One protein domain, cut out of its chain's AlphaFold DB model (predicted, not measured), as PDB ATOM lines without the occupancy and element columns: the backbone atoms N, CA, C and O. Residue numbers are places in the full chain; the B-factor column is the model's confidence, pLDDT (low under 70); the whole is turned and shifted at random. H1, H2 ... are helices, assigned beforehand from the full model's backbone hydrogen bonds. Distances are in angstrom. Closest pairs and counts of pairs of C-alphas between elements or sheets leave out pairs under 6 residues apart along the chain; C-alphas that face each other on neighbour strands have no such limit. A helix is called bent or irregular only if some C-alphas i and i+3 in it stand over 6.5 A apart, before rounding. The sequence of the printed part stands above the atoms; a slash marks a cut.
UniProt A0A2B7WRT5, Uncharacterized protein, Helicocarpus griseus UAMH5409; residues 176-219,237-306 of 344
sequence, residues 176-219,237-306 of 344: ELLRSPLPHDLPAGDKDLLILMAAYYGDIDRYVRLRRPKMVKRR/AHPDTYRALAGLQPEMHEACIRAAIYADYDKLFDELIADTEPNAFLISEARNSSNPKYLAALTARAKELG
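Overview. This is residues 176 to 219 and 237 to 306 of the 344 residues of an uncharacterized protein of Helicocarpus griseus UAMH5409 (UniProt A0A2B7WRT5). Short helices, standing across the long axis of an elongated body, follow one another along it in two rows: H3, H5 and H7 make one row and run the same way, while H4 and H6 make the other and run against them. At one end of these rows the hairpin of H1 and H2 stands crosswise to H3, and beyond it lies residues 176 to 191, a stretch with no named element; H7 is at the opposite end. The printed part has 114 residues with seven named helices, H1 to H7 in chain order, and no named strand; the class is all helix. It is only just compact, close to loose, with a radius of gyration of the C-alphas of 15.5 A, and it spans 49 by 27 by 21 A.

Along the chain. The printed part begins at Glu 176, and residues 176 to 191 hold no named element. H1 takes residues 192 to 201, with C-alpha 192 at (174.779, 168.100, 136.602), and is 14.5 A long from first to last C-alpha. H2, residues 204 to 210, measures 9.8 A. After the cut comes H3, residues 239 to 248, 14.6 A long, with C-alpha 239 at (184.760, 176.190, 150.151). H4, residues 250 to 262, measures 19.4 A; it is irregular, with C-alphas 251 and 254 7.5 A apart. H5, residues 266 to 275, measures 15.7 A and is only just irregular, with C-alphas 271 and 274 6.8 A apart. H6, residues 280 to 288, measures 12.6 A. H7, residues 292 to 305, is the longest helix at 20.6 A and ends with C-alpha 305 at (206.503, 162.138, 155.120).

Arrangement. H3, H4 and H5 form an up and down bundle, in which each helix runs against the one before it in the chain. H3 and H4 are a hairpin at a shallow tilt of 18 degrees, and their closest C-alphas, those of Ala 246 and His 253, are 4.7 A apart. H4 and H5 are a hairpin too, at a shallow tilt of 34 degrees, only just short of steep; their closest C-alphas, those of Ala 260 and Phe 269, are 5.6 A apart. H3 and H5 touch and run the same way at a shallow tilt of 15 degrees, with the C-alphas of Pro 239 and Leu 268 closest at 6.4 A. Before the bundle in the chain, H2 touches H3; their lines stand about perpendicular, at 79 degrees, with the C-alphas of Ile 204 and Thr 241 closest at 5.8 A. H1 and H2 are a hairpin at a shallow tilt of 6 degrees, with the C-alphas of Ala 198 and Tyr 207 closest at 5.3 A. H4 touches H6 with residues 258 to 262 alone; the two run the same way at a shallow tilt of 20 degrees, and the C-alphas of Arg 258 and Leu 282 are closest at 6.1 A. H6 and H7 are a hairpin at a shallow tilt of 24 degrees, with the C-alphas of Ala 286 and Leu 295 closest at 5.0 A. H7, with residues 294 to 298 alone, only just touches H5, with 3 pairs of C-alphas within 8 A, the closest being those of Ile 273 and Leu 298 at 7.7 A. H5 and H6 are apart. Every O i to N i+4 pair is within hydrogen-bond range in H1, H2, H3, H6 and H7; in H4 it is 7 of 9 and in H5 4 of 6.

Size, cuts and confidence. The two C-alphas farthest apart are those of Glu 176 and Gly 306, at 50.7 A. Residues 220 to 236 are not printed, and C-alphas 219 and 237 are 15.1 A apart across this cut, which falls in the link from H2 to H3. The links that are printed whole are tight. The mean pLDDT of the printed part is 79.7; residues 214 to 219, 237 to 238, 249, 251 to 252, 280, 284 and 288 are under 70.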
ATOM      1  N   GLU A 176     162.919 170.829 138.198       78.38
ATOM      2  CA  GLU A 176     161.933 171.014 139.275       78.38
ATOM      3  C   GLU A 176     162.504 170.666 140.658       78.38
ATOM      4  O   GLU A 176     162.071 171.192 141.692       78.38
ATOM      5  N   LEU A 177     163.536 169.818 140.691       84.12
ATOM      6  CA  LEU A 177     164.202 169.435 141.926       84.12
ATOM      7  C   LEU A 177     165.119 170.529 142.461       84.12
ATOM      8  O   LEU A 177     165.504 170.429 143.619       84.12
ATOM      9  N   LEU A 178     165.452 171.573 141.692       79.44
ATOM     10  CA  LEU A 178     166.340 172.652 142.147       79.44
ATOM     11  C   LEU A 178     165.870 173.316 143.444       79.44
ATOM     12  O   LEU A 178     166.695 173.735 144.248       79.44
ATOM     13  N   ARG A 179     164.551 173.405 143.640       75.25
ATOM     14  CA  ARG A 179     163.926 174.048 144.808       75.25
ATOM     15  C   ARG A 179     163.180 173.067 145.713       75.25
ATOM     16  O   ARG A 179     162.637 173.478 146.733       75.25
ATOM     17  N   SER A 180     163.148 171.792 145.339       82.62
ATOM     18  CA  SER A 180     162.379 170.749 146.019       82.62
ATOM     19  C   SER A 180     163.314 169.784 146.758       82.62
ATOM     20  O   SER A 180     164.464 169.591 146.332       82.62
ATOM     21  N   PRO A 181     162.859 169.144 147.853       87.31
ATOM     22  CA  PRO A 181     163.638 168.093 148.497       87.31
ATOM     23  C   PRO A 181     163.892 166.949 147.510       87.31
ATOM     24  O   PRO A 181     163.035 166.615 146.690       87.31
ATOM     25  N   LEU A 182     165.079 166.343 147.575       90.56
ATOM     26  CA  LEU A 182     165.430 165.244 146.680       90.56
ATOM     27  C   LEU A 182     164.578 163.994 147.005       90.56
ATOM     28  O   LEU A 182     164.700 163.459 148.113       90.56
ATOM     29  N   PRO A 183     163.772 163.466 146.065       91.69
ATOM     30  CA  PRO A 183     162.972 162.255 146.280       91.69
ATOM     31  C   PRO A 183     163.880 161.035 146.356       91.69
ATOM     32  O   PRO A 183     164.844 161.007 145.608       91.69
ATOM     33  N   HIS A 184     163.606 160.048 147.220       90.12
ATOM     34  CA  HIS A 184     164.502 158.903 147.483       90.12
ATOM     35  C   HIS A 184     165.064 158.259 146.202       90.12
ATOM     36  O   HIS A 184     166.282 158.168 146.058       90.12
ATOM     37  N   ASP A 185     164.184 157.936 145.254       92.00
ATOM     38  CA  ASP A 185     164.532 157.535 143.893       92.00
ATOM     39  C   ASP A 185     164.437 158.745 142.953       92.00
ATOM     40  O   ASP A 185     163.374 159.357 142.812       92.00
ATOM     41  N   LEU A 186     165.544 159.099 142.300       91.38
ATOM     42  CA  LEU A 186     165.583 160.238 141.389       91.38
ATOM     43  C   LEU A 186     164.852 159.942 140.062       91.38
ATOM     44  O   LEU A 186     164.906 158.818 139.535       91.38
ATOM     45  N   PRO A 187     164.184 160.955 139.473       89.38
ATOM     46  CA  PRO A 187     163.635 160.850 138.125       89.38
ATOM     47  C   PRO A 187     164.754 160.659 137.087       89.38
ATOM     48  O   PRO A 187     165.936 160.834 137.376       89.38
ATOM     49  N   ALA A 188     164.388 160.259 135.868       85.44
ATOM     50  CA  ALA A 188     165.344 160.184 134.766       85.44
ATOM     51  C   ALA A 188     165.778 161.595 134.356       85.44
ATOM     52  O   ALA A 188     164.935 162.481 134.284       85.44
ATOM     53  N   GLY A 189     167.065 161.792 134.071       79.44
ATOM     54  CA  GLY A 189     167.592 163.098 133.677       79.44
ATOM     55  C   GLY A 189     169.085 163.263 133.948       79.44
ATOM     56  O   GLY A 189     169.808 162.298 134.253       79.44
ATOM     57  N   ASP A 190     169.538 164.496 133.791       79.31
ATOM     58  CA  ASP A 190     170.873 164.991 134.065       79.31
ATOM     59  C   ASP A 190     170.906 165.807 135.363       79.31
ATOM     60  O   ASP A 190     170.328 166.883 135.510       79.31
ATOM     61  N   LYS A 191     171.645 165.270 136.333       85.88
ATOM     62  CA  LYS A 191     171.809 165.870 137.656       85.88
ATOM     63  C   LYS A 191     172.947 166.886 137.731       85.88
ATOM     64  O   LYS A 191     173.181 167.413 138.813       85.88
ATOM     65  N   ASP A 192     173.635 167.180 136.629       81.62
ATOM     66  CA  ASP A 192     174.779 168.100 136.602       81.62
ATOM     67  C   ASP A 192     174.445 169.457 137.223       81.62
ATOM     68  O   ASP A 192     175.156 169.926 138.113       81.62
ATOM     69  N   LEU A 193     173.311 170.052 136.844       80.50
ATOM     70  CA  LEU A 193     172.896 171.330 137.418       80.50
ATOM     71  C   LEU A 193     172.540 171.207 138.907       80.50
ATOM     72  O   LEU A 193     172.858 172.103 139.682       80.50
ATOM     73  N   LEU A 194     171.932 170.096 139.334       84.81
ATOM     74  CA  LEU A 194     171.628 169.871 140.751       84.81
ATOM     75  C   LEU A 194     172.906 169.753 141.590       84.81
ATOM     76  O   LEU A 194     172.941 170.270 142.704       84.81
ATOM     77  N   ILE A 195     173.943 169.103 141.049       84.25
ATOM     78  CA  ILE A 195     175.264 168.991 141.677       84.25
ATOM     79  C   ILE A 195     175.896 170.379 141.794       84.25
ATOM     80  O   ILE A 195     176.316 170.754 142.885       84.25
ATOM     81  N   LEU A 196     175.925 171.148 140.698       79.69
ATOM     82  CA  LEU A 196     176.513 172.492 140.666       79.69
ATOM     83  C   LEU A 196     175.801 173.457 141.621       79.69
ATOM     84  O   LEU A 196     176.460 174.198 142.341       79.69
ATOM     85  N   MET A 197     174.469 173.425 141.675       77.56
ATOM     86  CA  MET A 197     173.701 174.299 142.563       77.56
ATOM     87  C   MET A 197     173.830 173.898 144.036       77.56
ATOM     88  O   MET A 197     173.946 174.777 144.885       77.56
ATOM     89  N   ALA A 198     173.868 172.597 144.352       84.25
ATOM     90  CA  ALA A 198     174.142 172.128 145.715       84.25
ATOM     91  C   ALA A 198     175.538 172.573 146.181       84.25
ATOM     92  O   ALA A 198     175.696 173.091 147.281       84.25
ATOM     93  N   ALA A 199     176.527 172.447 145.295       79.88
ATOM     94  CA  ALA A 199     177.884 172.941 145.491       79.88
ATOM     95  C   ALA A 199     177.944 174.465 145.696       79.88
ATOM     96  O   ALA A 199     178.669 174.938 146.567       79.88
ATOM     97  N   TYR A 200     177.198 175.234 144.902       73.62
ATOM     98  CA  TYR A 200     177.178 176.694 144.983       73.62
ATOM     99  C   TYR A 200     176.580 177.196 146.302       73.62
ATOM    100  O   TYR A 200     177.152 178.078 146.937       73.62
ATOM    101  N   TYR A 201     175.454 176.623 146.732       74.19
ATOM    102  CA  TYR A 201     174.788 177.021 147.975       74.19
ATOM    103  C   TYR A 201     175.400 176.400 149.238       74.19
ATOM    104  O   TYR A 201     175.001 176.774 150.338       74.19
ATOM    105  N   GLY A 202     176.341 175.460 149.108       74.50
ATOM    106  CA  GLY A 202     176.909 174.749 150.254       74.50
ATOM    107  C   GLY A 202     175.956 173.734 150.892       74.50
ATOM    108  O   GLY A 202     176.074 173.440 152.080       74.50
ATOM    109  N   ASP A 203     175.009 173.189 150.124       82.62
ATOM    110  CA  ASP A 203     174.086 172.147 150.587       82.62
ATOM    111  C   ASP A 203     174.786 170.780 150.545       82.62
ATOM    112  O   ASP A 203     174.783 170.067 149.534       82.62
ATOM    113  N   ILE A 204     175.449 170.445 151.654       81.12
ATOM    114  CA  ILE A 204     176.302 169.258 151.785       81.12
ATOM    115  C   ILE A 204     175.488 167.973 151.652       81.12
ATOM    116  O   ILE A 204     175.898 167.077 150.916       81.12
ATOM    117  N   ASP A 205     174.333 167.881 152.314       85.88
ATOM    118  CA  ASP A 205     173.486 166.683 152.285       85.88
ATOM    119  C   ASP A 205     173.021 166.386 150.858       85.88
ATOM    120  O   ASP A 205     173.057 165.245 150.380       85.88
ATOM    121  N   ARG A 206     172.647 167.442 150.131       88.38
ATOM    122  CA  ARG A 206     172.255 167.345 148.731       88.38
ATOM    123  C   ARG A 206     173.439 167.006 147.828       88.38
ATOM    124  O   ARG A 206     173.302 166.163 146.940       88.38
ATOM    125  N   TYR A 207     174.603 167.610 148.060       85.56
ATOM    126  CA  TYR A 207     175.812 167.351 147.281       85.56
ATOM    127  C   TYR A 207     176.314 165.915 147.463       85.56
ATOM    128  O   TYR A 207     176.522 165.213 146.476       85.56
ATOM    129  N   VAL A 208     176.443 165.437 148.706       85.81
ATOM    130  CA  VAL A 208     176.867 164.066 149.052       85.81
ATOM    131  C   VAL A 208     176.020 163.023 148.336       85.81
ATOM    132  O   VAL A 208     176.539 162.011 147.866       85.81
ATOM    133  N   ARG A 209     174.721 163.288 148.221       88.12
ATOM    134  CA  ARG A 209     173.777 162.386 147.579       88.12
ATOM    135  C   ARG A 209     173.854 162.403 146.049       88.12
ATOM    136  O   ARG A 209     173.679 161.365 145.413       88.12
ATOM    137  N   LEU A 210     174.109 163.565 145.450       89.38
ATOM    138  CA  LEU A 210     174.114 163.736 143.994       89.38
ATOM    139  C   LEU A 210     175.484 163.534 143.348       89.38
ATOM    140  O   LEU A 210     175.534 163.240 142.151       89.38
ATOM    141  N   ARG A 211     176.574 163.726 144.099       84.69
ATOM    142  CA  ARG A 211     177.941 163.767 143.567       84.69
ATOM    143  C   ARG A 211     178.275 162.527 142.741       84.69
ATOM    144  O   ARG A 211     177.790 161.424 142.988       84.69
ATOM    145  N   ARG A 212     179.173 162.730 141.783       82.62
ATOM    146  CA  ARG A 212     179.752 161.681 140.944       82.62
ATOM    147  C   ARG A 212     181.228 161.487 141.319       82.62
ATOM    148  O   ARG A 212     181.810 162.394 141.913       82.62
ATOM    149  N   PRO A 213     181.859 160.357 140.951       77.19
ATOM    150  CA  PRO A 213     183.286 160.139 141.202       77.19
ATOM    151  C   PRO A 213     184.203 161.168 140.521       77.19
ATOM    152  O   PRO A 213     185.313 161.411 140.987       77.19
ATOM    153  N   LYS A 214     183.749 161.778 139.417       69.12
ATOM    154  CA  LYS A 214     184.447 162.859 138.712       69.12
ATOM    155  C   LYS A 214     183.708 164.183 138.880       69.12
ATOM    156  O   LYS A 214     182.476 164.213 138.877       69.12
ATOM    157  N   MET A 215     184.471 165.273 138.956       66.44
ATOM    158  CA  MET A 215     183.915 166.625 138.963       66.44
ATOM    159  C   MET A 215     183.128 166.888 137.677       66.44
ATOM    160  O   MET A 215     183.562 166.541 136.577       66.44
ATOM    161  N   VAL A 216     181.963 167.517 137.828       66.06
ATOM    162  CA  VAL A 216     181.149 167.964 136.697       66.06
ATOM    163  C   VAL A 216     181.860 169.156 136.060       66.06
ATOM    164  O   VAL A 216     182.015 170.201 136.694       66.06
ATOM    165  N   LYS A 217     182.311 169.006 134.812       58.75
ATOM    166  CA  LYS A 217     182.842 170.128 134.030       58.75
ATOM    167  C   LYS A 217     181.689 171.040 133.622       58.75
ATOM    168  O   LYS A 217     180.619 170.575 133.237       58.75
ATOM    169  N   ARG A 218     181.904 172.355 133.687       47.66
ATOM    170  CA  ARG A 218     180.914 173.340 133.238       47.66
ATOM    171  C   ARG A 218     180.629 173.127 131.749       47.66
ATOM    172  O   ARG A 218     181.477 173.445 130.920       47.66
ATOM    173  N   ARG A 219     179.424 172.665 131.396       43.69
ATOM    174  CA  ARG A 219     178.934 172.751 130.012       43.69
ATOM    175  C   ARG A 219     178.797 174.226 129.644       43.69
ATOM    176  O   ARG A 219     177.918 174.928 130.138       43.69
ATOM    177  N   ALA A 237     182.803 174.707 143.660       63.19
ATOM    178  CA  ALA A 237     181.813 174.664 144.745       63.19
ATOM    179  C   ALA A 237     182.235 175.572 145.909       63.19
ATOM    180  O   ALA A 237     183.425 175.786 146.090       63.19
ATOM    181  N   HIS A 238     181.306 176.038 146.748       68.94
ATOM    182  CA  HIS A 238     181.640 176.872 147.908       68.94
ATOM    183  C   HIS A 238     182.643 176.153 148.842       68.94
ATOM    184  O   HIS A 238     182.436 174.965 149.121       68.94
ATOM    185  N   PRO A 239     183.692 176.824 149.364       75.31
ATOM    186  CA  PRO A 239     184.760 176.190 150.151       75.31
ATOM    187  C   PRO A 239     184.257 175.430 151.388       75.31
ATOM    188  O   PRO A 239     184.792 174.375 151.726       75.31
ATOM    189  N   ASP A 240     183.181 175.906 152.021       72.31
ATOM    190  CA  ASP A 240     182.565 175.234 153.176       72.31
ATOM    191  C   ASP A 240     182.046 173.827 152.841       72.31
ATOM    192  O   ASP A 240     182.081 172.935 153.691       72.31
ATOM    193  N   THR A 241     181.635 173.603 151.586       75.81
ATOM    194  CA  THR A 241     181.192 172.290 151.097       75.81
ATOM    195  C   THR A 241     182.324 171.276 151.196       75.81
ATOM    196  O   THR A 241     182.134 170.177 151.710       75.81
ATOM    197  N   TYR A 242     183.518 171.649 150.732       77.56
ATOM    198  CA  TYR A 242     184.690 170.776 150.745       77.56
ATOM    199  C   TYR A 242     185.217 170.546 152.162       77.56
ATOM    200  O   TYR A 242     185.590 169.418 152.483       77.56
ATOM    201  N   ARG A 243     185.184 171.574 153.025       79.06
ATOM    202  CA  ARG A 243     185.554 171.454 154.446       79.06
ATOM    203  C   ARG A 243     184.702 170.399 155.146       79.06
ATOM    204  O   ARG A 243     185.225 169.491 155.786       79.06
ATOM    205  N   ALA A 244     183.382 170.497 155.004       76.56
ATOM    206  CA  ALA A 244     182.474 169.540 155.620       76.56
ATOM    207  C   ALA A 244     182.575 168.146 154.982       76.56
ATOM    208  O   ALA A 244     182.534 167.145 155.695       76.56
ATOM    209  N   LEU A 245     182.749 168.065 153.657       73.69
ATOM    210  CA  LEU A 245     182.882 166.793 152.946       73.69
ATOM    211  C   LEU A 245     184.124 166.012 153.392       73.69
ATOM    212  O   LEU A 245     184.027 164.807 153.610       73.69
ATOM    213  N   ALA A 246     185.257 166.696 153.562       79.31
ATOM    214  CA  ALA A 246     186.486 166.099 154.075       79.31
ATOM    215  C   ALA A 246     186.292 165.494 155.477       79.31
ATOM    216  O   ALA A 246     186.747 164.382 155.738       79.31
ATOM    217  N   GLY A 247     185.549 166.181 156.353       76.44
ATOM    218  CA  GLY A 247     185.253 165.694 157.703       76.44
ATOM    219  C   GLY A 247     184.242 164.543 157.753       76.44
ATOM    220  O   GLY A 247     184.395 163.620 158.551       76.44
ATOM    221  N   LEU A 248     183.206 164.572 156.908       70.12
ATOM    222  CA  LEU A 248     182.160 163.541 156.887       70.12
ATOM    223  C   LEU A 248     182.584 162.275 156.140       70.12
ATOM    224  O   LEU A 248     182.113 161.183 156.459       70.12
ATOM    225  N   GLN A 249     183.444 162.409 155.130       66.75
ATOM    226  CA  GLN A 249     183.886 161.291 154.313       66.75
ATOM    227  C   GLN A 249     185.390 161.374 154.016       66.75
ATOM    228  O   GLN A 249     185.786 161.928 152.987       66.75
ATOM    229  N   PRO A 250     186.227 160.730 154.850       75.81
ATOM    230  CA  PRO A 250     187.684 160.757 154.702       75.81
ATOM    231  C   PRO A 250     188.187 160.226 153.352       75.81
ATOM    232  O   PRO A 250     189.195 160.695 152.837       75.81
ATOM    233  N   GLU A 251     187.455 159.297 152.722       68.38
ATOM    234  CA  GLU A 251     187.781 158.788 151.377       68.38
ATOM    235  C   GLU A 251     187.783 159.887 150.295       68.38
ATOM    236  O   GLU A 251     188.384 159.708 149.240       68.38
ATOM    237  N   MET A 252     187.110 161.019 150.537       67.06
ATOM    238  CA  MET A 252     187.017 162.142 149.598       67.06
ATOM    239  C   MET A 252     188.038 163.253 149.864       67.06
ATOM    240  O   MET A 252     188.070 164.226 149.109       67.06
ATOM    241  N   HIS A 253     188.870 163.123 150.901       77.56
ATOM    242  CA  HIS A 253     189.798 164.171 151.341       77.56
ATOM    243  C   HIS A 253     190.726 164.652 150.220       77.56
ATOM    244  O   HIS A 253     190.862 165.853 149.988       77.56
ATOM    245  N   GLU A 254     191.271 163.713 149.442       77.12
ATOM    246  CA  GLU A 254     192.145 164.011 148.303       77.12
ATOM    247  C   GLU A 254     191.437 164.843 147.218       77.12
ATOM    248  O   GLU A 254     192.009 165.776 146.650       77.12
ATOM    249  N   ALA A 255     190.163 164.554 146.943       73.88
ATOM    250  CA  ALA A 255     189.393 165.327 145.973       73.88
ATOM    251  C   ALA A 255     189.071 166.733 146.499       73.88
ATOM    252  O   ALA A 255     189.098 167.690 145.726       73.88
ATOM    253  N   CYS A 256     188.794 166.866 147.802       77.38
ATOM    254  CA  CYS A 256     188.543 168.158 148.443       77.38
ATOM    255  C   CYS A 256     189.766 169.075 148.358       77.38
ATOM    256  O   CYS A 256     189.635 170.227 147.947       77.38
ATOM    257  N   ILE A 257     190.957 168.567 148.690       82.50
ATOM    258  CA  ILE A 257     192.179 169.375 148.623       82.50
ATOM    259  C   ILE A 257     192.568 169.698 147.177       82.50
ATOM    260  O   ILE A 257     192.972 170.823 146.889       82.50
ATOM    261  N   ARG A 258     192.361 168.774 146.231       79.38
ATOM    262  CA  ARG A 258     192.568 169.060 144.805       79.38
ATOM    263  C   ARG A 258     191.641 170.167 144.302       79.38
ATOM    264  O   ARG A 258     192.086 171.060 143.587       79.38
ATOM    265  N   ALA A 259     190.369 170.132 144.693       77.31
ATOM    266  CA  ALA A 259     189.414 171.176 144.340       77.31
ATOM    267  C   ALA A 259     189.784 172.532 144.959       77.31
ATOM    268  O   ALA A 259     189.583 173.559 144.314       77.31
ATOM    269  N   ALA A 260     190.367 172.539 146.163       84.00
ATOM    270  CA  ALA A 260     190.892 173.751 146.784       84.00
ATOM    271  C   ALA A 260     192.035 174.370 145.961       84.00
ATOM    272  O   ALA A 260     192.032 175.576 145.748       84.00
ATOM    273  N   ILE A 261     192.959 173.556 145.437       81.50
ATOM    274  CA  ILE A 261     194.047 174.022 144.555       81.50
ATOM    275  C   ILE A 261     193.485 174.571 143.236       81.50
ATOM    276  O   ILE A 261     193.900 175.633 142.776       81.50
ATOM    277  N   TYR A 262     192.527 173.857 142.638       76.06
ATOM    278  CA  TYR A 262     191.934 174.213 141.347       76.06
ATOM    279  C   TYR A 262     191.102 175.506 141.403       76.06
ATOM    280  O   TYR A 262     191.145 176.314 140.479       76.06
ATOM    281  N   ALA A 263     190.343 175.709 142.484       72.88
ATOM    282  CA  ALA A 263     189.498 176.889 142.680       72.88
ATOM    283  C   ALA A 263     190.203 178.042 143.426       72.88
ATOM    284  O   ALA A 263     189.564 179.054 143.709       72.88
ATOM    285  N   ASP A 264     191.495 177.885 143.734       82.62
ATOM    286  CA  ASP A 264     192.333 178.829 144.484       82.62
ATOM    287  C   ASP A 264     191.778 179.195 145.880       82.62
ATOM    288  O   ASP A 264     191.682 180.355 146.283       82.62
ATOM    289  N   TYR A 265     191.374 178.178 146.647       85.38
ATOM    290  CA  TYR A 265     190.878 178.328 148.015       85.38
ATOM    291  C   TYR A 265     191.988 178.176 149.056       85.38
ATOM    292  O   TYR A 265     192.067 177.172 149.768       85.38
ATOM    293  N   ASP A 266     192.778 179.236 149.217       86.75
ATOM    294  CA  ASP A 266     193.928 179.298 150.129       86.75
ATOM    295  C   ASP A 266     193.646 178.791 151.549       86.75
ATOM    296  O   ASP A 266     194.409 177.994 152.092       86.75
ATOM    297  N   LYS A 267     192.553 179.266 152.163       88.06
ATOM    298  CA  LYS A 267     192.206 178.934 153.555       88.06
ATOM    299  C   LYS A 267     191.793 177.476 153.712       88.06
ATOM    300  O   LYS A 267     192.173 176.830 154.677       88.06
ATOM    301  N   LEU A 268     191.020 176.966 152.755       86.75
ATOM    302  CA  LEU A 268     190.575 175.576 152.758       86.75
ATOM    303  C   LEU A 268     191.768 174.633 152.568       86.75
ATOM    304  O   LEU A 268     191.856 173.607 153.230       86.75
ATOM    305  N   PHE A 269     192.696 174.989 151.682       90.62
ATOM    306  CA  PHE A 269     193.916 174.218 151.482       90.62
ATOM    307  C   PHE A 269     194.744 174.113 152.774       90.62
ATOM    308  O   PHE A 269     195.148 173.010 153.141       90.62
ATOM    309  N   ASP A 270     194.941 175.227 153.489       90.81
ATOM    310  CA  ASP A 270     195.697 175.249 154.753       90.81
ATOM    311  C   ASP A 270     195.082 174.348 155.832       90.81
ATOM    312  O   ASP A 270     195.798 173.767 156.643       90.81
ATOM    313  N   GLU A 271     193.756 174.214 155.839       90.50
ATOM    314  CA  GLU A 271     193.044 173.347 156.775       90.50
ATOM    315  C   GLU A 271     193.194 171.856 156.424       90.50
ATOM    316  O   GLU A 271     193.302 171.025 157.322       90.50
ATOM    317  N   LEU A 272     193.208 171.503 155.133       88.81
ATOM    318  CA  LEU A 272     193.182 170.105 154.674       88.81
ATOM    319  C   LEU A 272     194.575 169.480 154.482       88.81
ATOM    320  O   LEU A 272     194.717 168.252 154.512       88.81
ATOM    321  N   ILE A 273     195.611 170.296 154.266       90.19
ATOM    322  CA  ILE A 273     196.968 169.820 153.940       90.19
ATOM    323  C   ILE A 273     197.597 168.977 155.056       90.19
ATOM    324  O   ILE A 273     198.383 168.073 154.769       90.19
ATOM    325  N   ALA A 274     197.223 169.221 156.316       85.94
ATOM    326  CA  ALA A 274     197.735 168.475 157.464       85.94
ATOM    327  C   ALA A 274     197.428 166.970 157.360       85.94
ATOM    328  O   ALA A 274     198.305 166.143 157.615       85.94
ATOM    329  N   ASP A 275     196.231 166.624 156.888       83.12
ATOM    330  CA  ASP A 275     195.747 165.242 156.791       83.12
ATOM    331  C   ASP A 275     195.914 164.642 155.382       83.12
ATOM    332  O   ASP A 275     195.377 163.579 155.079       83.12
ATOM    333  N   THR A 276     196.648 165.320 154.492       83.19
ATOM    334  CA  THR A 276     196.866 164.865 153.113       83.19
ATOM    335  C   THR A 276     198.244 164.231 152.945       83.19
ATOM    336  O   THR A 276     199.261 164.822 153.313       83.19
ATOM    337  N   GLU A 277     198.283 163.062 152.304       82.88
ATOM    338  CA  GLU A 277     199.505 162.478 151.747       82.88
ATOM    339  C   GLU A 277     199.747 163.063 150.343       82.88
ATOM    340  O   GLU A 277     198.942 162.829 149.434       82.88
ATOM    341  N   PRO A 278     200.816 163.856 150.129       82.06
ATOM    342  CA  PRO A 278     201.097 164.434 148.822       82.06
ATOM    343  C   PRO A 278     201.345 163.342 147.790       82.06
ATOM    344  O   PRO A 278     202.150 162.434 147.998       82.06
ATOM    345  N   ASN A 279     200.684 163.466 146.646       77.44
ATOM    346  CA  ASN A 279     200.824 162.535 145.542       77.44
ATOM    347  C   ASN A 279     201.142 163.262 144.231       77.44
ATOM    348  O   ASN A 279     201.092 164.490 144.127       77.44
ATOM    349  N   ALA A 280     201.458 162.458 143.219       67.62
ATOM    350  CA  ALA A 280     201.761 162.879 141.858       67.62
ATOM    351  C   ALA A 280     200.814 163.948 141.303       67.62
ATOM    352  O   ALA A 280     201.235 164.940 140.709       67.62
ATOM    353  N   PHE A 281     199.522 163.708 141.493       70.44
ATOM    354  CA  PHE A 281     198.452 164.444 140.852       70.44
ATOM    355  C   PHE A 281     198.244 165.789 141.533       70.44
ATOM    356  O   PHE A 281     198.102 166.794 140.846       70.44
ATOM    357  N   LEU A 282     198.318 165.830 142.867       76.38
ATOM    358  CA  LEU A 282     198.261 167.077 143.628       76.38
ATOM    359  C   LEU A 282     199.438 167.998 143.293       76.38
ATOM    360  O   LEU A 282     199.246 169.200 143.136       76.38
ATOM    361  N   ILE A 283     200.641 167.441 143.123       77.75
ATOM    362  CA  ILE A 283     201.824 168.222 142.731       77.75
ATOM    363  C   ILE A 283     201.679 168.755 141.305       77.75
ATOM    364  O   ILE A 283     202.003 169.914 141.059       77.75
ATOM    365  N   SER A 284     201.175 167.942 140.373       69.81
ATOM    366  CA  SER A 284     200.906 168.394 139.004       69.81
ATOM    367  C   SER A 284     199.854 169.505 138.965       69.81
ATOM    368  O   SER A 284     200.041 170.484 138.253       69.81
ATOM    369  N   GLU A 285     198.768 169.376 139.730       73.94
ATOM    370  CA  GLU A 285     197.719 170.398 139.809       73.94
ATOM    371  C   GLU A 285     198.263 171.695 140.424       73.94
ATOM    372  O   GLU A 285     198.030 172.780 139.903       73.94
ATOM    373  N   ALA A 286     199.062 171.588 141.490       79.81
ATOM    374  CA  ALA A 286     199.679 172.735 142.144       79.81
ATOM    375  C   ALA A 286     200.739 173.434 141.281       79.81
ATOM    376  O   ALA A 286     200.884 174.646 141.385       79.81
ATOM    377  N   ARG A 287     201.464 172.703 140.418       74.62
ATOM    378  CA  ARG A 287     202.371 173.300 139.417       74.62
ATOM    379  C   ARG A 287     201.626 174.125 138.374       74.62
ATOM    380  O   ARG A 287     202.164 175.120 137.909       74.62
ATOM    381  N   ASN A 288     200.420 173.693 138.021       69.56
ATOM    382  CA  ASN A 288     199.572 174.361 137.036       69.56
ATOM    383  C   ASN A 288     198.704 175.469 137.652       69.56
ATOM    384  O   ASN A 288     198.027 176.191 136.925       69.56
ATOM    385  N   SER A 289     198.695 175.597 138.980       74.38
ATOM    386  CA  SER A 289     197.966 176.649 139.680       74.38
ATOM    387  C   SER A 289     198.735 177.969 139.623       74.38
ATOM    388  O   SER A 289     199.957 178.000 139.750       74.38
ATOM    389  N   SER A 290     198.009 179.081 139.496       76.06
ATOM    390  CA  SER A 290     198.582 180.433 139.505       76.06
ATOM    391  C   SER A 290     199.232 180.804 140.843       76.06
ATOM    392  O   SER A 290     200.019 181.749 140.909       76.06
ATOM    393  N   ASN A 291     198.895 180.089 141.921       79.75
ATOM    394  CA  ASN A 291     199.345 180.388 143.271       79.75
ATOM    395  C   ASN A 291     200.506 179.456 143.689       79.75
ATOM    396  O   ASN A 291     200.306 178.252 143.886       79.75
ATOM    397  N   PRO A 292     201.729 179.989 143.887       81.88
ATOM    398  CA  PRO A 292     202.917 179.177 144.171       81.88
ATOM    399  C   PRO A 292     202.895 178.524 145.562       81.88
ATOM    400  O   PRO A 292     203.689 177.617 145.837       81.88
ATOM    401  N   LYS A 293     201.991 178.962 146.450       89.38
ATOM    402  CA  LYS A 293     201.852 178.454 147.819       89.38
ATOM    403  C   LYS A 293     201.582 176.951 147.851       89.38
ATOM    404  O   LYS A 293     202.196 176.238 148.647       89.38
ATOM    405  N   TYR A 294     200.701 176.461 146.978       86.88
ATOM    406  CA  TYR A 294     200.264 175.064 146.985       86.88
ATOM    407  C   TYR A 294     201.418 174.103 146.702       86.88
ATOM    408  O   TYR A 294     201.602 173.113 147.413       86.88
ATOM    409  N   LEU A 295     202.246 174.430 145.706       85.25
ATOM    410  CA  LEU A 295     203.394 173.612 145.333       85.25
ATOM    411  C   LEU A 295     204.440 173.578 146.453       85.25
ATOM    412  O   LEU A 295     204.964 172.509 146.779       85.25
ATOM    413  N   ALA A 296     204.723 174.732 147.063       85.81
ATOM    414  CA  ALA A 296     205.668 174.833 148.169       85.81
ATOM    415  C   ALA A 296     205.214 174.004 149.383       85.81
ATOM    416  O   ALA A 296     206.002 173.228 149.928       85.81
ATOM    417  N   ALA A 297     203.936 174.107 149.758       87.50
ATOM    418  CA  ALA A 297     203.364 173.378 150.887       87.50
ATOM    419  C   ALA A 297     203.335 171.856 150.658       87.50
ATOM    420  O   ALA A 297     203.753 171.099 151.533       87.50
ATOM    421  N   LEU A 298     202.926 171.393 149.469       87.69
ATOM    422  CA  LEU A 298     202.928 169.964 149.128       87.69
ATOM    423  C   LEU A 298     204.343 169.379 149.096       87.69
ATOM    424  O   LEU A 298     204.558 168.260 149.557       87.69
ATOM    425  N   THR A 299     205.323 170.138 148.599       84.69
ATOM    426  CA  THR A 299     206.728 169.703 148.563       84.69
ATOM    427  C   THR A 299     207.320 169.610 149.972       84.69
ATOM    428  O   THR A 299     208.026 168.649 150.285       84.69
ATOM    429  N   ALA A 300     207.009 170.573 150.846       86.56
ATOM    430  CA  ALA A 300     207.401 170.523 152.253       86.56
ATOM    431  C   ALA A 300     206.783 169.304 152.954       86.56
ATOM    432  O   ALA A 300     207.500 168.531 153.590       86.56
ATOM    433  N   ARG A 301     205.483 169.067 152.743       84.69
ATOM    434  CA  ARG A 301     204.765 167.922 153.310       84.69
ATOM    435  C   ARG A 301     205.298 166.577 152.804       84.69
ATOM    436  O   ARG A 301     205.426 165.636 153.582       84.69
ATOM    437  N   ALA A 302     205.671 166.485 151.527       84.62
ATOM    438  CA  ALA A 302     206.261 165.275 150.954       84.62
ATOM    439  C   ALA A 302     207.618 164.954 151.595       84.62
ATOM    440  O   ALA A 302     207.905 163.800 151.917       84.62
ATOM    441  N   LYS A 303     208.425 165.993 151.847       83.88
ATOM    442  CA  LYS A 303     209.708 165.873 152.544       83.88
ATOM    443  C   LYS A 303     209.539 165.424 153.997       83.88
ATOM    444  O   LYS A 303     210.341 164.621 154.463       83.88
ATOM    445  N   GLU A 304     208.515 165.909 154.698       85.31
ATOM    446  CA  GLU A 304     208.185 165.468 156.064       85.31
ATOM    447  C   GLU A 304     207.801 163.986 156.123       85.31
ATOM    448  O   GLU A 304     208.244 163.272 157.020       85.31
ATOM    449  N   LEU A 305     206.998 163.518 155.164       83.50
ATOM    450  CA  LEU A 305     206.503 162.138 155.120       83.50
ATOM    451  C   LEU A 305     207.491 161.152 154.470       83.50
ATOM    452  O   LEU A 305     207.236 159.950 154.457       83.50
ATOM    453  N   GLY A 306     208.618 161.638 153.938       78.81
ATOM    454  CA  GLY A 306     209.619 160.806 153.263       78.81
ATOM    455  C   GLY A 306     209.119 160.184 151.954       78.81
ATOM    456  O   GLY A 306     209.624 159.142 151.540       78.81
TER     457      GLY A 306